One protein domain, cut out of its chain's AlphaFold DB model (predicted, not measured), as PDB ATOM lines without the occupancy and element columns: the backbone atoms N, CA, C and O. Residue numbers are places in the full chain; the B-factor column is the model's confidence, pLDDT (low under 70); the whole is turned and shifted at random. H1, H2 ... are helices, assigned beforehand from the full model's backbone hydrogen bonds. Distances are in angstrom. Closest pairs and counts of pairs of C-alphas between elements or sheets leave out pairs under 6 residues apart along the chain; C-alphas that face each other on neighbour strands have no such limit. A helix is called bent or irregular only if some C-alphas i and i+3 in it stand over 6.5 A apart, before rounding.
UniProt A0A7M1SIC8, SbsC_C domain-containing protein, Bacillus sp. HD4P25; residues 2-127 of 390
ATOM      1  N   MET A   2     166.278 172.261 257.367       58.12
ATOM      2  CA  MET A   2     165.230 171.269 257.710       58.12
ATOM      3  C   MET A   2     165.752 169.847 258.004       58.12
ATOM      4  O   MET A   2     165.354 169.255 258.996       58.12
ATOM      5  N   GLN A   3     166.710 169.331 257.220       57.78
ATOM      6  CA  GLN A   3     167.305 167.996 257.446       57.78
ATOM      7  C   GLN A   3     167.972 167.864 258.828       57.78
ATOM      8  O   GLN A   3     167.800 166.864 259.516       57.78
ATOM      9  N   LEU A   4     168.692 168.906 259.257       59.91
ATOM     10  CA  LEU A   4     169.353 168.946 260.565       59.91
ATOM     11  C   LEU A   4     168.344 169.010 261.716       59.91
ATOM     12  O   LEU A   4     168.615 168.470 262.780       59.91
ATOM     13  N   LEU A   5     167.189 169.652 261.513       61.50
ATOM     14  CA  LEU A   5     166.135 169.734 262.528       61.50
ATOM     15  C   LEU A   5     165.402 168.399 262.698       61.50
ATOM     16  O   LEU A   5     165.131 168.008 263.828       61.50
ATOM     17  N   GLN A   6     165.140 167.680 261.604       58.81
ATOM     18  CA  GLN A   6     164.471 166.377 261.634       58.81
ATOM     19  C   GLN A   6     165.336 165.299 262.303       58.81
ATOM     20  O   GLN A   6     164.889 164.649 263.244       58.81
ATOM     21  N   VAL A   7     166.604 165.173 261.895       60.72
ATOM     22  CA  VAL A   7     167.550 164.220 262.507       60.72
ATOM     23  C   VAL A   7     167.792 164.558 263.982       60.72
ATOM     24  O   VAL A   7     167.817 163.671 264.828       60.72
ATOM     25  N   ARG A   8     167.904 165.849 264.327       59.44
ATOM     26  CA  ARG A   8     168.075 166.276 265.723       59.44
ATOM     27  C   ARG A   8     166.867 165.935 266.596       59.44
ATOM     28  O   ARG A   8     167.073 165.619 267.758       59.44
ATOM     29  N   ARG A   9     165.646 165.977 266.058       59.81
ATOM     30  CA  ARG A   9     164.412 165.683 266.806       59.81
ATOM     31  C   ARG A   9     164.168 164.192 267.004       59.81
ATOM     32  O   ARG A   9     163.830 163.788 268.112       59.81
ATOM     33  N   LEU A  10     164.473 163.374 265.996       58.47
ATOM     34  CA  LEU A  10     164.529 161.918 266.167       58.47
ATOM     35  C   LEU A  10     165.567 161.512 267.223       58.47
ATOM     36  O   LEU A  10     165.309 160.629 268.033       58.47
ATOM     37  N   ASN A  11     166.692 162.230 267.287       55.16
ATOM     38  CA  ASN A  11     167.704 162.057 268.333       55.16
ATOM     39  C   ASN A  11     167.310 162.671 269.696       55.16
ATOM     40  O   ASN A  11     167.998 162.433 270.684       55.16
ATOM     41  N   GLN A  12     166.242 163.474 269.763       57.53
ATOM     42  CA  GLN A  12     165.710 164.089 270.991       57.53
ATOM     43  C   GLN A  12     164.496 163.338 271.558       57.53
ATOM     44  O   GLN A  12     163.829 163.857 272.448       57.53
ATOM     45  N   ASN A  13     164.243 162.108 271.101       59.25
ATOM     46  CA  ASN A  13     163.248 161.198 271.677       59.25
ATOM     47  C   ASN A  13     161.787 161.677 271.582       59.25
ATOM     48  O   ASN A  13     160.972 161.297 272.418       59.25
ATOM     49  N   SER A  14     161.423 162.485 270.583       65.88
ATOM     50  CA  SER A  14     160.016 162.843 270.362       65.88
ATOM     51  C   SER A  14     159.650 162.797 268.882       65.88
ATOM     52  O   SER A  14     160.202 163.555 268.082       65.88
ATOM     53  N   VAL A  15     158.682 161.948 268.536       82.00
ATOM     54  CA  VAL A  15     157.930 162.063 267.283       82.00
ATOM     55  C   VAL A  15     156.641 162.803 267.618       82.00
ATOM     56  O   VAL A  15     155.853 162.344 268.441       82.00
ATOM     57  N   ASP A  16     156.476 163.981 267.033       85.00
ATOM     58  CA  ASP A  16     155.365 164.904 267.265       85.00
ATOM     59  C   ASP A  16     154.826 165.440 265.925       85.00
ATOM     60  O   ASP A  16     155.381 165.170 264.855       85.00
ATOM     61  N   ASP A  17     153.776 166.262 265.978       86.81
ATOM     62  CA  ASP A  17     153.158 166.864 264.786       86.81
ATOM     63  C   ASP A  17     154.150 167.677 263.943       86.81
ATOM     64  O   ASP A  17     154.065 167.727 262.718       86.81
ATOM     65  N   THR A  18     155.134 168.303 264.589       86.44
ATOM     66  CA  THR A  18     156.177 169.059 263.886       86.44
ATOM     67  C   THR A  18     157.120 168.119 263.126       86.44
ATOM     68  O   THR A  18     157.565 168.439 262.023       86.44
ATOM     69  N   THR A  19     157.413 166.941 263.675       87.00
ATOM     70  CA  THR A  19     158.220 165.906 263.017       87.00
ATOM     71  C   THR A  19     157.485 165.320 261.811       87.00
ATOM     72  O   THR A  19     158.084 165.192 260.741       87.00
ATOM     73  N   GLU A  20     156.183 165.050 261.947       90.25
ATOM     74  CA  GLU A  20     155.298 164.673 260.834       90.25
ATOM     75  C   GLU A  20     155.298 165.758 259.738       90.25
ATOM     76  O   GLU A  20     155.531 165.474 258.558       90.25
ATOM     77  N   GLN A  21     155.137 167.028 260.124       91.19
ATOM     78  CA  GLN A  21     155.161 168.157 259.196       91.19
ATOM     79  C   GLN A  21     156.493 168.252 258.440       91.19
ATOM     80  O   GLN A  21     156.498 168.338 257.210       91.19
ATOM     81  N   TYR A  22     157.627 168.186 259.142       89.50
ATOM     82  CA  TYR A  22     158.948 168.225 258.512       89.50
ATOM     83  C   TYR A  22     159.183 167.046 257.574       89.50
ATOM     84  O   TYR A  22     159.763 167.233 256.504       89.50
ATOM     85  N   TYR A  23     158.696 165.855 257.919       91.69
ATOM     86  CA  TYR A  23     158.750 164.703 257.027       91.69
ATOM     87  C   TYR A  23     157.978 164.946 255.724       91.69
ATOM     88  O   TYR A  23     158.484 164.657 254.629       91.69
ATOM     89  N   HIS A  24     156.771 165.508 255.811       92.50
ATOM     90  CA  HIS A  24     155.967 165.832 254.634       92.50
ATOM     91  C   HIS A  24     156.570 166.968 253.807       92.50
ATOM     92  O   HIS A  24     156.609 166.867 252.579       92.50
ATOM     93  N   ASP A  25     157.091 168.013 254.446       92.25
ATOM     94  CA  ASP A  25     157.765 169.125 253.772       92.25
ATOM     95  C   ASP A  25     159.035 168.662 253.062       92.25
ATOM     96  O   ASP A  25     159.212 168.944 251.874       92.25
ATOM     97  N   LEU A  26     159.867 167.857 253.729       91.25
ATOM     98  CA  LEU A  26     161.049 167.261 253.117       91.25
ATOM     99  C   LEU A  26     160.663 166.350 251.947       91.25
ATOM    100  O   LEU A  26     161.279 166.412 250.885       91.25
ATOM    101  N   SER A  27     159.616 165.539 252.102       91.69
ATOM    102  CA  SER A  27     159.108 164.675 251.032       91.69
ATOM    103  C   SER A  27     158.599 165.466 249.824       91.69
ATOM    104  O   SER A  27     158.831 165.058 248.683       91.69
ATOM    105  N   ARG A  28     157.912 166.593 250.053       93.31
ATOM    106  CA  ARG A  28     157.439 167.501 248.999       93.31
ATOM    107  C   ARG A  28     158.607 168.170 248.285       93.31
ATOM    108  O   ARG A  28     158.665 168.131 247.055       93.31
ATOM    109  N   GLU A  29     159.555 168.716 249.038       90.12
ATOM    110  CA  GLU A  29     160.733 169.363 248.468       90.12
ATOM    111  C   GLU A  29     161.608 168.366 247.705       90.12
ATOM    112  O   GLU A  29     161.990 168.657 246.581       90.12
ATOM    113  N   LEU A  30     161.837 167.147 248.202       88.94
ATOM    114  CA  LEU A  30     162.584 166.121 247.464       88.94
ATOM    115  C   LEU A  30     161.969 165.809 246.089       88.94
ATOM    116  O   LEU A  30     162.693 165.735 245.094       88.94
ATOM    117  N   ARG A  31     160.638 165.677 246.010       88.75
ATOM    118  CA  ARG A  31     159.928 165.461 244.734       88.75
ATOM    119  C   ARG A  31     160.043 166.673 243.807       88.75
ATOM    120  O   ARG A  31     160.304 166.516 242.618       88.75
ATOM    121  N   LYS A  32     159.887 167.882 244.350       89.56
ATOM    122  CA  LYS A  32     159.985 169.139 243.594       89.56
ATOM    123  C   LYS A  32     161.399 169.378 243.059       89.56
ATOM    124  O   LYS A  32     161.568 169.688 241.881       89.56
ATOM    125  N   GLN A  33     162.412 169.202 243.904       86.50
ATOM    126  CA  GLN A  33     163.815 169.379 243.542       86.50
ATOM    127  C   GLN A  33     164.274 168.321 242.536       86.50
ATOM    128  O   GLN A  33     165.081 168.640 241.670       86.50
ATOM    129  N   ALA A  34     163.735 167.095 242.576       86.38
ATOM    130  CA  ALA A  34     164.026 166.088 241.555       86.38
ATOM    131  C   ALA A  34     163.685 166.592 240.139       86.38
ATOM    132  O   ALA A  34     164.535 166.519 239.256       86.38
ATOM    133  N   HIS A  35     162.508 167.203 239.959       87.00
ATOM    134  CA  HIS A  35     162.099 167.790 238.675       87.00
ATOM    135  C   HIS A  35     162.947 169.001 238.267       87.00
ATOM    136  O   HIS A  35     163.278 169.180 237.096       87.00
ATOM    137  N   LEU A  36     163.322 169.849 239.230       88.19
ATOM    138  CA  LEU A  36     164.184 171.005 238.959       88.19
ATOM    139  C   LEU A  36     165.595 170.578 238.535       88.19
ATOM    140  O   LEU A  36     166.171 171.185 237.633       88.19
ATOM    141  N   LEU A  37     166.129 169.511 239.132       87.81
ATOM    142  CA  LEU A  37     167.446 168.969 238.794       87.81
ATOM    143  C   LEU A  37     167.517 168.431 237.365       87.81
ATOM    144  O   LEU A  37     168.573 168.508 236.741       87.81
ATOM    145  N   ASP A  38     166.407 167.941 236.818       87.06
ATOM    146  CA  ASP A  38     166.367 167.443 235.442       87.06
ATOM    147  C   ASP A  38     166.478 168.565 234.399       87.06
ATOM    148  O   ASP A  38     166.908 168.319 233.270       87.06
ATOM    149  N   ARG A  39     166.192 169.815 234.794       91.50
ATOM    150  CA  ARG A  39     166.357 171.013 233.953       91.50
ATOM    151  C   ARG A  39     167.775 171.580 233.965       91.50
ATOM    152  O   ARG A  39     168.082 172.447 233.151       91.50
ATOM    153  N   VAL A  40     168.638 171.128 234.876       90.38
ATOM    154  CA  VAL A  40     170.027 171.596 234.946       90.38
ATOM    155  C   VAL A  40     170.777 171.113 233.707       90.38
ATOM    156  O   VAL A  40     170.852 169.907 233.442       90.38
ATOM    157  N   TYR A  41     171.328 172.067 232.954       89.56
ATOM    158  CA  TYR A  41     172.180 171.796 231.803       89.56
ATOM    159  C   TYR A  41     173.565 171.335 232.281       89.56
ATOM    160  O   TYR A  41     174.209 172.017 233.078       89.56
ATOM    161  N   GLY A  42     174.008 170.173 231.797       92.06
ATOM    162  CA  GLY A  42     175.262 169.534 232.206       92.06
ATOM    163  C   GLY A  42     175.057 168.389 233.202       92.06
ATOM    164  O   GLY A  42     174.588 168.581 234.327       92.06
ATOM    165  N   GLU A  43     175.436 167.180 232.786       90.62
ATOM    166  CA  GLU A  43     175.306 165.955 233.582       90.62
ATOM    167  C   GLU A  43     176.181 165.980 234.843       90.62
ATOM    168  O   GLU A  43     175.704 165.642 235.926       90.62
ATOM    169  N   SER A  44     177.425 166.452 234.731       90.88
ATOM    170  CA  SER A  44     178.367 166.535 235.854       90.88
ATOM    171  C   SER A  44     177.854 167.449 236.970       90.88
ATOM    172  O   SER A  44     177.843 167.059 238.137       90.88
ATOM    173  N   THR A  45     177.335 168.630 236.621       89.19
ATOM    174  CA  THR A  45     176.727 169.567 237.578       89.19
ATOM    175  C   THR A  45     175.489 168.964 238.238       89.19
ATOM    176  O   THR A  45     175.311 169.072 239.451       89.19
ATOM    177  N   ARG A  46     174.639 168.272 237.467       90.19
ATOM    178  CA  ARG A  46     173.449 167.596 237.998       90.19
ATOM    179  C   ARG A  46     173.815 166.500 238.997       90.19
ATOM    180  O   ARG A  46     173.197 166.415 240.059       90.19
ATOM    181  N   GLN A  47     174.798 165.667 238.666       86.94
ATOM    182  CA  GLN A  47     175.273 164.606 239.550       86.94
ATOM    183  C   GLN A  47     175.895 165.184 240.826       86.94
ATOM    184  O   GLN A  47     175.575 164.697 241.907       86.94
ATOM    185  N   LEU A  48     176.678 166.262 240.720       87.69
ATOM    186  CA  LEU A  48     177.281 166.937 241.873       87.69
ATOM    187  C   LEU A  48     176.225 167.481 242.849       87.69
ATOM    188  O   LEU A  48     176.354 167.322 244.060       87.69
ATOM    189  N   ILE A  49     175.142 168.084 242.345       84.75
ATOM    190  CA  ILE A  49     174.059 168.580 243.212       84.75
ATOM    191  C   ILE A  49     173.282 167.411 243.841       84.75
ATOM    192  O   ILE A  49     172.907 167.474 245.018       84.75
ATOM    193  N   ARG A  50     173.052 166.326 243.087       84.94
ATOM    194  CA  ARG A  50     172.402 165.114 243.614       84.94
ATOM    195  C   ARG A  50     173.232 164.480 244.736       84.94
ATOM    196  O   ARG A  50     172.671 164.176 245.786       84.94
ATOM    197  N   SER A  51     174.540 164.324 244.552       82.88
ATOM    198  CA  SER A  51     175.402 163.697 245.558       82.88
ATOM    199  C   SER A  51     175.531 164.545 246.826       82.88
ATOM    200  O   SER A  51     175.426 164.001 247.920       82.88
ATOM    201  N   HIS A  52     175.679 165.869 246.702       81.69
ATOM    202  CA  HIS A  52     175.879 166.736 247.868       81.69
ATOM    203  C   HIS A  52     174.616 167.006 248.687       81.69
ATOM    204  O   HIS A  52     174.692 167.057 249.913       81.69
ATOM    205  N   SER A  53     173.467 167.202 248.039       76.94
ATOM    206  CA  SER A  53     172.278 167.732 248.726       76.94
ATOM    207  C   SER A  53     171.122 166.741 248.795       76.94
ATOM    208  O   SER A  53     170.357 166.759 249.761       76.94
ATOM    209  N   LYS A  54     170.969 165.885 247.778       82.00
ATOM    210  CA  LYS A  54     169.831 164.961 247.681       82.00
ATOM    211  C   LYS A  54     170.066 163.685 248.492       82.00
ATOM    212  O   LYS A  54     169.147 163.255 249.177       82.00
ATOM    213  N   GLY A  55     171.286 163.144 248.500       83.56
ATOM    214  CA  GLY A  55     171.605 161.915 249.243       83.56
ATOM    215  C   GLY A  55     171.308 162.014 250.745       83.56
ATOM    216  O   GLY A  55     170.556 161.207 251.282       83.56
ATOM    217  N   ALA A  56     171.812 163.056 251.415       84.06
ATOM    218  CA  ALA A  56     171.556 163.269 252.845       84.06
ATOM    219  C   ALA A  56     170.064 163.503 253.157       84.06
ATOM    220  O   ALA A  56     169.557 163.061 254.185       84.06
ATOM    221  N   ALA A  57     169.347 164.171 252.249       85.69
ATOM    222  CA  ALA A  57     167.911 164.411 252.360       85.69
ATOM    223  C   ALA A  57     167.095 163.115 252.271       85.69
ATOM    224  O   ALA A  57     166.180 162.896 253.061       85.69
ATOM    225  N   GLU A  58     167.416 162.267 251.293       87.38
ATOM    226  CA  GLU A  58     166.753 160.979 251.094       87.38
ATOM    227  C   GLU A  58     167.035 160.034 252.257       87.38
ATOM    228  O   GLU A  58     166.112 159.366 252.715       87.38
ATOM    229  N   GLN A  59     168.258 160.059 252.794       88.12
ATOM    230  CA  GLN A  59     168.614 159.300 253.987       88.12
ATOM    231  C   GLN A  59     167.803 159.756 255.208       88.12
ATOM    232  O   GLN A  59     167.139 158.938 255.835       88.12
ATOM    233  N   ALA A  60     167.754 161.064 255.484       87.00
ATOM    234  CA  ALA A  60     166.964 161.607 256.591       87.00
ATOM    235  C   ALA A  60     165.470 161.255 256.469       87.00
ATOM    236  O   ALA A  60     164.819 160.928 257.462       87.00
ATOM    237  N   LYS A  61     164.924 161.276 255.246       89.06
ATOM    238  CA  LYS A  61     163.554 160.829 254.980       89.06
ATOM    239  C   LYS A  61     163.391 159.327 255.240       89.06
ATOM    240  O   LYS A  61     162.397 158.940 255.846       89.06
ATOM    241  N   ALA A  62     164.321 158.498 254.770       89.19
ATOM    242  CA  ALA A  62     164.269 157.050 254.948       89.19
ATOM    243  C   ALA A  62     164.332 156.659 256.430       89.19
ATOM    244  O   ALA A  62     163.544 155.830 256.873       89.19
ATOM    245  N   ASP A  63     165.198 157.308 257.207       87.31
ATOM    246  CA  ASP A  63     165.346 157.046 258.643       87.31
ATOM    247  C   ASP A  63     164.145 157.546 259.461       87.31
ATOM    248  O   ASP A  63     163.862 157.037 260.538       87.31
ATOM    249  N   SER A  64     163.391 158.512 258.932       89.31
ATOM    250  CA  SER A  64     162.163 159.010 259.561       89.31
ATOM    251  C   SER A  64     160.903 158.245 259.148       89.31
ATOM    252  O   SER A  64     159.837 158.530 259.686       89.31
ATOM    253  N   LEU A  65     160.988 157.329 258.176       91.12
ATOM    254  CA  LEU A  65     159.820 156.693 257.564       91.12
ATOM    255  C   LEU A  65     158.967 155.956 258.600       91.12
ATOM    256  O   LEU A  65     157.807 156.307 258.782       91.12
ATOM    257  N   TYR A  66     159.547 154.975 259.292       92.81
ATOM    258  CA  TYR A  66     158.812 154.163 260.262       92.81
ATOM    259  C   TYR A  66     158.334 154.960 261.482       92.81
ATOM    260  O   TYR A  66     157.145 154.868 261.785       92.81
ATOM    261  N   PRO A  67     159.175 155.788 262.143       91.88
ATOM    262  CA  PRO A  67     158.719 156.624 263.252       91.88
ATOM    263  C   PRO A  67     157.492 157.476 262.912       91.88
ATOM    264  O   PRO A  67     156.538 157.530 263.685       91.88
ATOM    265  N   VAL A  68     157.500 158.124 261.741       93.06
ATOM    266  CA  VAL A  68     156.398 158.993 261.312       93.06
ATOM    267  C   VAL A  68     155.175 158.173 260.916       93.06
ATOM    268  O   VAL A  68     154.070 158.534 261.303       93.06
ATOM    269  N   SER A  69     155.347 157.057 260.202       95.06
ATOM    270  CA  SER A  69     154.232 156.174 259.839       95.06
ATOM    271  C   SER A  69     153.508 155.623 261.066       95.06
ATOM    272  O   SER A  69     152.291 155.749 261.142       95.06
ATOM    273  N   ILE A  70     154.240 155.096 262.053       94.56
ATOM    274  CA  ILE A  70     153.653 154.587 263.302       94.56
ATOM    275  C   ILE A  70     152.900 155.708 264.027       94.56
ATOM    276  O   ILE A  70     151.755 155.525 264.429       94.56
ATOM    277  N   PHE A  71     153.504 156.895 264.142       93.50
ATOM    278  CA  PHE A  71     152.868 158.052 264.775       93.50
ATOM    279  C   PHE A  71     151.572 158.486 264.071       93.50
ATOM    280  O   PHE A  71     150.569 158.762 264.729       93.50
ATOM    281  N   MET A  72     151.558 158.509 262.735       94.50
ATOM    282  CA  MET A  72     150.361 158.835 261.956       94.50
ATOM    283  C   MET A  72     149.245 157.807 262.167       94.50
ATOM    284  O   MET A  72     148.086 158.190 262.349       94.50
ATOM    285  N   SER A  73     149.576 156.514 262.147       95.31
ATOM    286  CA  SER A  73     148.598 155.441 262.347       95.31
ATOM    287  C   SER A  73     148.068 155.441 263.786       95.31
ATOM    288  O   SER A  73     146.863 155.310 263.977       95.31
ATOM    289  N   LEU A  74     148.912 155.746 264.781       94.38
ATOM    290  CA  LEU A  74     148.493 155.978 266.171       94.38
ATOM    291  C   LEU A  74     147.516 157.148 266.309       94.38
ATOM    292  O   LEU A  74     146.478 157.003 266.945       94.38
ATOM    293  N   LYS A  75     147.784 158.293 265.672       94.38
ATOM    294  CA  LYS A  75     146.856 159.438 265.702       94.38
ATOM    295  C   LYS A  75     145.485 159.089 265.130       94.38
ATOM    296  O   LYS A  75     144.461 159.524 265.653       94.38
ATOM    297  N   LYS A  76     145.448 158.310 264.047       94.12
ATOM    298  CA  LYS A  76     144.185 157.840 263.467       94.12
ATOM    299  C   LYS A  76     143.481 156.851 264.385       94.12
ATOM    300  O   LYS A  76     142.282 156.978 264.589       94.12
ATOM    301  N   PHE A  77     144.226 155.916 264.959       94.00
ATOM    302  CA  PHE A  77     143.726 154.960 265.937       94.00
ATOM    303  C   PHE A  77     143.063 155.659 267.134       94.00
ATOM    304  O   PHE A  77     141.897 155.403 267.425       94.00
ATOM    305  N   GLU A  78     143.749 156.630 267.739       92.31
ATOM    306  CA  GLU A  78     143.216 157.489 268.807       92.31
ATOM    307  C   GLU A  78     141.959 158.249 268.359       92.31
ATOM    308  O   GLU A  78     140.964 158.309 269.083       92.31
ATOM    309  N   SER A  79     141.965 158.797 267.139       93.56
ATOM    310  CA  SER A  79     140.808 159.502 266.584       93.56
ATOM    311  C   SER A  79     139.594 158.581 266.413       93.56
ATOM    312  O   SER A  79     138.484 158.967 266.790       93.56
ATOM    313  N   TYR A  80     139.778 157.354 265.920       92.19
ATOM    314  CA  TYR A  80     138.691 156.383 265.787       92.19
ATOM    315  C   TYR A  80     138.145 155.931 267.141       92.19
ATOM    316  O   TYR A  80     136.929 155.827 267.296       92.19
ATOM    317  N   ILE A  81     139.009 155.754 268.142       88.31
ATOM    318  CA  ILE A  81     138.577 155.476 269.518       88.31
ATOM    319  C   ILE A  81     137.741 156.643 270.057       88.31
ATOM    320  O   ILE A  81     136.627 156.431 270.530       88.31
ATOM    321  N   SER A  82     138.212 157.887 269.907       88.25
ATOM    322  CA  SER A  82     137.489 159.077 270.390       88.25
ATOM    323  C   SER A  82     136.126 159.289 269.714       88.25
ATOM    324  O   SER A  82     135.205 159.848 270.309       88.25
ATOM    325  N   THR A  83     135.976 158.813 268.476       89.75
ATOM    326  CA  THR A  83     134.732 158.890 267.692       89.75
ATOM    327  C   THR A  83     133.878 157.625 267.799       89.75
ATOM    328  O   THR A  83     132.864 157.527 267.114       89.75
ATOM    329  N   HIS A  84     134.238 156.686 268.684       81.62
ATOM    330  CA  HIS A  84     133.539 155.412 268.914       81.62
ATOM    331  C   HIS A  84     133.442 154.513 267.666       81.62
ATOM    332  O   HIS A  84     132.592 153.629 267.571       81.62
ATOM    333  N   ALA A  85     134.340 154.703 266.701       85.50
ATOM    334  CA  ALA A  85     134.435 153.921 265.475       85.50
ATOM    335  C   ALA A  85     135.400 152.735 265.665       85.50
ATOM    336  O   ALA A  85     136.445 152.635 265.019       85.50
ATOM    337  N   PHE A  86     135.058 151.830 266.587       82.38
ATOM    338  CA  PHE A  86     135.962 150.772 267.061       82.38
ATOM    339  C   PHE A  86     136.381 149.766 265.984       82.38
ATOM    340  O   PHE A  86     137.516 149.299 266.010       82.38
ATOM    341  N   GLN A  87     135.522 149.480 265.002       81.50
ATOM    342  CA  GLN A  87     135.888 148.599 263.887       81.50
ATOM    343  C   GLN A  87     137.065 149.172 263.085       81.50
ATOM    344  O   GLN A  87     138.043 148.474 262.831       81.50
ATOM    345  N   SER A  88     137.017 150.466 262.758       86.19
ATOM    346  CA  SER A  88     138.130 151.154 262.097       86.19
ATOM    347  C   SER A  88     139.353 151.254 263.009       86.19
ATOM    348  O   SER A  88     140.477 151.123 262.538       86.19
ATOM    349  N   ALA A  89     139.168 151.426 264.321       88.00
ATOM    350  CA  ALA A  89     140.287 151.382 265.262       88.00
ATOM    351  C   ALA A  89     141.010 150.020 265.225       88.00
ATOM    352  O   ALA A  89     142.238 149.984 265.202       88.00
ATOM    353  N   LEU A  90     140.282 148.900 265.148       85.00
ATOM    354  CA  LEU A  90     140.880 147.562 265.053       85.00
ATOM    355  C   LEU A  90     141.688 147.355 263.765       85.00
ATOM    356  O   LEU A  90     142.741 146.724 263.810       85.00
ATOM    357  N   GLU A  91     141.260 147.922 262.638       87.44
ATOM    358  CA  GLU A  91     142.049 147.894 261.398       87.44
ATOM    359  C   GLU A  91     143.397 148.607 261.584       87.44
ATOM    360  O   GLU A  91     144.452 148.062 261.248       87.44
ATOM    361  N   TYR A  92     143.381 149.792 262.200       91.00
ATOM    362  CA  TYR A  92     144.606 150.538 262.498       91.00
ATOM    363  C   TYR A  92     145.468 149.865 263.568       91.00
ATOM    364  O   TYR A  92     146.687 150.009 263.527       91.00
ATOM    365  N   LYS A  93     144.877 149.094 264.489       91.19
ATOM    366  CA  LYS A  93     145.626 148.281 265.454       91.19
ATOM    367  C   LYS A  93     146.563 147.307 264.732       91.19
ATOM    368  O   LYS A  93     147.753 147.291 265.041       91.19
ATOM    369  N   VAL A  94     146.031 146.552 263.766       90.94
ATOM    370  CA  VAL A  94     146.799 145.587 262.960       90.94
ATOM    371  C   VAL A  94     147.869 146.298 262.128       90.94
ATOM    372  O   VAL A  94     149.001 145.829 262.033       90.94
ATOM    373  N   GLU A  95     147.537 147.457 261.551       92.62
ATOM    374  CA  GLU A  95     148.502 148.265 260.796       92.62
ATOM    375  C   GLU A  95     149.679 148.724 261.674       92.62
ATOM    376  O   GLU A  95     150.834 148.627 261.260       92.62
ATOM    377  N   ILE A  96     149.401 149.201 262.890       94.44
ATOM    378  CA  ILE A  96     150.426 149.659 263.834       94.44
ATOM    379  C   ILE A  96     151.356 148.507 264.236       94.44
ATOM    380  O   ILE A  96     152.572 148.692 264.220       94.44
ATOM    381  N   GLU A  97     150.811 147.327 264.546       93.50
ATOM    382  CA  GLU A  97     151.599 146.129 264.885       93.50
ATOM    383  C   GLU A  97     152.543 145.750 263.732       93.50
ATOM    384  O   GLU A  97     153.752 145.625 263.930       93.50
ATOM    385  N   ALA A  98     152.028 145.708 262.499       94.81
ATOM    386  CA  ALA A  98     152.842 145.423 261.320       94.81
ATOM    387  C   ALA A  98     153.944 146.476 261.083       94.81
ATOM    388  O   ALA A  98     155.050 146.145 260.644       94.81
ATOM    389  N   LEU A  99     153.665 147.754 261.367       94.94
ATOM    390  CA  LEU A  99     154.654 148.825 261.257       94.94
ATOM    391  C   LEU A  99     155.746 148.715 262.327       94.94
ATOM    392  O   LEU A  99     156.905 148.987 262.007       94.94
ATOM    393  N   PHE A 100     155.413 148.310 263.556       93.69
ATOM    394  CA  PHE A 100     156.405 148.032 264.596       93.69
ATOM    395  C   PHE A 100     157.329 146.885 264.189       93.69
ATOM    396  O   PHE A 100     158.551 147.062 264.199       93.69
ATOM    397  N   ASP A 101     156.765 145.763 263.740       93.31
ATOM    398  CA  ASP A 101     157.537 144.603 263.284       93.31
ATOM    399  C   ASP A 101     158.484 144.979 262.140       93.31
ATOM    400  O   ASP A 101     159.678 144.664 262.159       93.31
ATOM    401  N   ALA A 102     157.979 145.730 261.158       93.25
ATOM    402  CA  ALA A 102     158.783 146.204 260.041       93.25
ATOM    403  C   ALA A 102     159.881 147.184 260.486       93.25
ATOM    404  O   ALA A 102     161.003 147.125 259.972       93.25
ATOM    405  N   ALA A 103     159.600 148.075 261.439       90.94
ATOM    406  CA  ALA A 103     160.576 149.032 261.949       90.94
ATOM    407  C   ALA A 103     161.744 148.330 262.661       90.94
ATOM    408  O   ALA A 103     162.906 148.671 262.408       90.94
ATOM    409  N   ILE A 104     161.429 147.327 263.488       90.50
ATOM    410  CA  ILE A 104     162.398 146.492 264.210       90.50
ATOM    411  C   ILE A 104     163.221 145.667 263.218       90.50
ATOM    412  O   ILE A 104     164.450 145.728 263.240       90.50
ATOM    413  N   ALA A 105     162.565 144.964 262.290       90.88
ATOM    414  CA  ALA A 105     163.236 144.112 261.307       90.88
ATOM    415  C   ALA A 105     164.223 144.885 260.417       90.88
ATOM    416  O   ALA A 105     165.261 144.355 260.024       90.88
ATOM    417  N   ASN A 106     163.920 146.147 260.105       87.00
ATOM    418  CA  ASN A 106     164.788 146.990 259.284       87.00
ATOM    419  C   ASN A 106     165.842 147.769 260.090       87.00
ATOM    420  O   ASN A 106     166.686 148.430 259.481       87.00
ATOM    421  N   GLY A 107     165.804 147.746 261.429       84.88
ATOM    422  CA  GLY A 107     166.699 148.545 262.278       84.88
ATOM    423  C   GLY A 107     166.599 150.051 262.002       84.88
ATOM    424  O   GLY A 107     167.583 150.783 262.113       84.88
ATOM    425  N   LYS A 108     165.424 150.513 261.556       81.12
ATOM    426  CA  LYS A 108     165.170 151.894 261.100       81.12
ATOM    427  C   LYS A 108     164.434 152.746 262.133       81.12
ATOM    428  O   LYS A 108     163.905 153.803 261.805       81.12
ATOM    429  N   ILE A 109     164.417 152.292 263.377       83.94
ATOM    430  CA  ILE A 109     163.864 153.000 264.523       83.94
ATOM    431  C   ILE A 109     164.848 152.863 265.682       83.94
ATOM    432  O   ILE A 109     165.443 151.805 265.864       83.94
ATOM    433  N   SER A 110     165.072 153.942 266.430       85.25
ATOM    434  CA  SER A 110     165.876 153.865 267.649       85.25
ATOM    435  C   SER A 110     165.045 153.275 268.784       85.25
ATOM    436  O   SER A 110     163.844 153.545 268.864       85.25
ATOM    437  N   ASP A 111     165.684 152.546 269.699       86.25
ATOM    438  CA  ASP A 111     165.016 151.949 270.865       86.25
ATOM    439  C   ASP A 111     164.218 152.987 271.661       86.25
ATOM    440  O   ASP A 111     163.112 152.724 272.120       86.25
ATOM    441  N   THR A 112     164.735 154.212 271.781       85.25
ATOM    442  CA  THR A 112     164.041 155.267 272.517       85.25
ATOM    443  C   THR A 112     162.751 155.720 271.838       85.25
ATOM    444  O   THR A 112     161.743 155.924 272.510       85.25
ATOM    445  N   VAL A 113     162.764 155.877 270.508       86.44
ATOM    446  CA  VAL A 113     161.563 156.245 269.745       86.44
ATOM    447  C   VAL A 113     160.573 155.085 269.723       86.44
ATOM    448  O   VAL A 113     159.373 155.311 269.864       86.44
ATOM    449  N   LEU A 114     161.075 153.854 269.608       89.06
ATOM    450  CA  LEU A 114     160.275 152.639 269.685       89.06
ATOM    451  C   LEU A 114     159.536 152.555 271.025       89.06
ATOM    452  O   LEU A 114     158.316 152.454 271.029       89.06
ATOM    453  N   ASN A 115     160.248 152.701 272.145       89.50
ATOM    454  CA  ASN A 115     159.667 152.654 273.489       89.50
ATOM    455  C   ASN A 115     158.623 153.756 273.716       89.50
ATOM    456  O   ASN A 115     157.594 153.509 274.337       89.50
ATOM    457  N   TYR A 116     158.866 154.969 273.209       89.25
ATOM    458  CA  TYR A 116     157.895 156.062 273.295       89.25
ATOM    459  C   TYR A 116     156.593 155.738 272.543       89.25
ATOM    460  O   TYR A 116     155.501 155.932 273.080       89.25
ATOM    461  N   LEU A 117     156.702 155.244 271.307       90.94
ATOM    462  CA  LEU A 117     155.541 154.908 270.483       90.94
ATOM    463  C   LEU A 117     154.807 153.667 271.011       90.94
ATOM    464  O   LEU A 117     153.580 153.661 271.010       90.94
ATOM    465  N   ASP A 118     155.531 152.657 271.498       91.31
ATOM    466  CA  ASP A 118     154.966 151.449 272.115       91.31
ATOM    467  C   ASP A 118     154.220 151.774 273.415       91.31
ATOM    468  O   ASP A 118     153.094 151.323 273.615       91.31
ATOM    469  N   PHE A 119     154.793 152.629 274.269       90.12
ATOM    470  CA  PHE A 119     154.109 153.117 275.466       90.12
ATOM    471  C   PHE A 119     152.776 153.787 275.111       90.12
ATOM    472  O   PHE A 119     151.738 153.429 275.663       90.12
ATOM    473  N   ARG A 120     152.792 154.718 274.149       90.25
ATOM    474  CA  ARG A 120     151.584 155.418 273.692       90.25
ATOM    475  C   ARG A 120     150.563 154.462 273.076       90.25
ATOM    476  O   ARG A 120     149.371 154.603 273.311       90.25
ATOM    477  N   TYR A 121     151.022 153.481 272.306       92.62
ATOM    478  CA  TYR A 121     150.162 152.455 271.729       92.62
ATOM    479  C   TYR A 121     149.453 151.626 272.802       92.62
ATOM    480  O   TYR A 121     148.232 151.474 272.746       92.62
ATOM    481  N   LYS A 122     150.203 151.126 273.791       91.25
ATOM    482  CA  LYS A 122     149.668 150.331 274.905       91.25
ATOM    483  C   LYS A 122     148.680 151.127 275.745       91.25
ATOM    484  O   LYS A 122     147.623 150.599 276.070       91.25
ATOM    485  N   ASP A 123     148.991 152.388 276.040       87.69
ATOM    486  CA  ASP A 123     148.081 153.291 276.750       87.69
ATOM    487  C   ASP A 123     146.751 153.430 275.991       87.69
ATOM    488  O   ASP A 123     145.684 153.130 276.525       87.69
ATOM    489  N   THR A 124     146.810 153.732 274.691       85.50
ATOM    490  CA  THR A 124     145.620 153.869 273.839       85.50
ATOM    491  C   THR A 124     144.834 152.562 273.682       85.50
ATOM    492  O   THR A 124     143.605 152.593 273.612       85.50
ATOM    493  N   GLN A 125     145.491 151.397 273.661       84.38
ATOM    494  CA  GLN A 125     144.799 150.103 273.606       84.38
ATOM    495  C   GLN A 125     143.880 149.864 274.809       84.38
ATOM    496  O   GLN A 125     142.835 149.237 274.639       84.38
ATOM    497  N   THR A 126     144.225 150.372 275.998       81.31
ATOM    498  CA  THR A 126     143.373 150.223 277.195       81.31
ATOM    499  C   THR A 126     142.013 150.913 277.054       81.31
ATOM    500  O   THR A 126     141.079 150.590 277.785       81.31
ATOM    501  N   LEU A 127     141.885 151.836 276.093       79.50
ATOM    502  CA  LEU A 127     140.663 152.581 275.810       79.50
ATOM    503  C   LEU A 127     139.710 151.844 274.859       79.50
ATOM    504  O   LEU A 127     138.576 152.292 274.683       79.50
TER     505      LEU A 127
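What this domain is: This is residues 2 to 127 of the 390 residues of the protein "SbsC_C domain-containing protein" of Bacillus sp. HD4P25 (UniProt A0A7M1SIC8). An all-helix rod of two lobes end to end: a spread hairpin of H2 and the bent H3, open between H2 and H3a, makes one end, and an up-and-down bundle of H4, H5 and H6 makes the other. The lobes join where H3 turns into H4 and the first turns of H2 pack on H4; the short H1 packs on H2 and H3b near this joint. The printed part has 126 residues with six named helices, H1 to H6 in order along the chain, and no named strand. It is loose, with a radius of gyration of the C-alphas of 17.4 A, and spans 58 by 27 by 24 A.

Where its parts are: Find C-alpha 17 at (153.158, 166.864, 264.786); from there H2, residues 17 to 38, the longest helix, runs 32.2 A to C-alpha 38 at (166.367, 167.443, 235.442). Before it look for H1, residues 2 to 10. After it comes H3, residues 43 to 63, assigned as one helix by its hydrogen bonds but bent: C-alphas 52 and 55 are 6.6 A apart. Its arms are H3a, residues 43 to 52, and H3b, residues 55 to 63, at a steep tilt of 43 degrees. Then read H4, residues 65 to 82, 25.9 A long; H5, residues 86 to 105, 28.7 A; and H6, residues 111 to 125, 20.5 A, ending at C-alpha 125 at (144.799, 150.103, 273.606).

How they stand to each other: Begin at H2, a hub together with H4. With residues 37 to 38 alone it touches H3a, closest at the C-alphas of Leu 37 and Arg 46, 6.2 A; the two form a hairpin at a shallow tilt of 14 degrees. With residues 23 to 30 alone it touches H3b, closest at the C-alphas of Tyr 23 and Lys 61, 6.5 A. H1 and H2 form a hairpin, opposite ways at 35.1 degrees, only just a steep tilt; their closest C-alphas are Gln 6 and Thr 19, 6.4 A. Residues 19 to 23 of H2 touch residues 68 to 72 of H4, closest at the C-alphas of Glu 20 and Val 68, 5.8 A, at a steep tilt of 47 degrees. Move on to H4 and H5, a hairpin at a shallow tilt of 18 degrees; the C-alphas of Phe 77 and Ala 89 are closest, 5.0 A. H6 touches H4, the same way at 15 degrees, a shallow tilt, closest at the C-alphas of Glu 78 and Thr 124, 6.6 A. H5 and H6 are close but not clearly touching, and H2 and H5 are apart. Every O i to N i+4 pair is within hydrogen-bond range in H1, H3a, H3b, H4, H5 and H6, and 17 of 18 are in H2.

The domain as a whole: The C-alphas farthest apart, of Gly 42 and Thr 126, are 58.4 A apart. The printed part has no cut and no long link. Look at the B-factor column: residues 2 to 14 are under 70, and the mean of the printed part is 85.8.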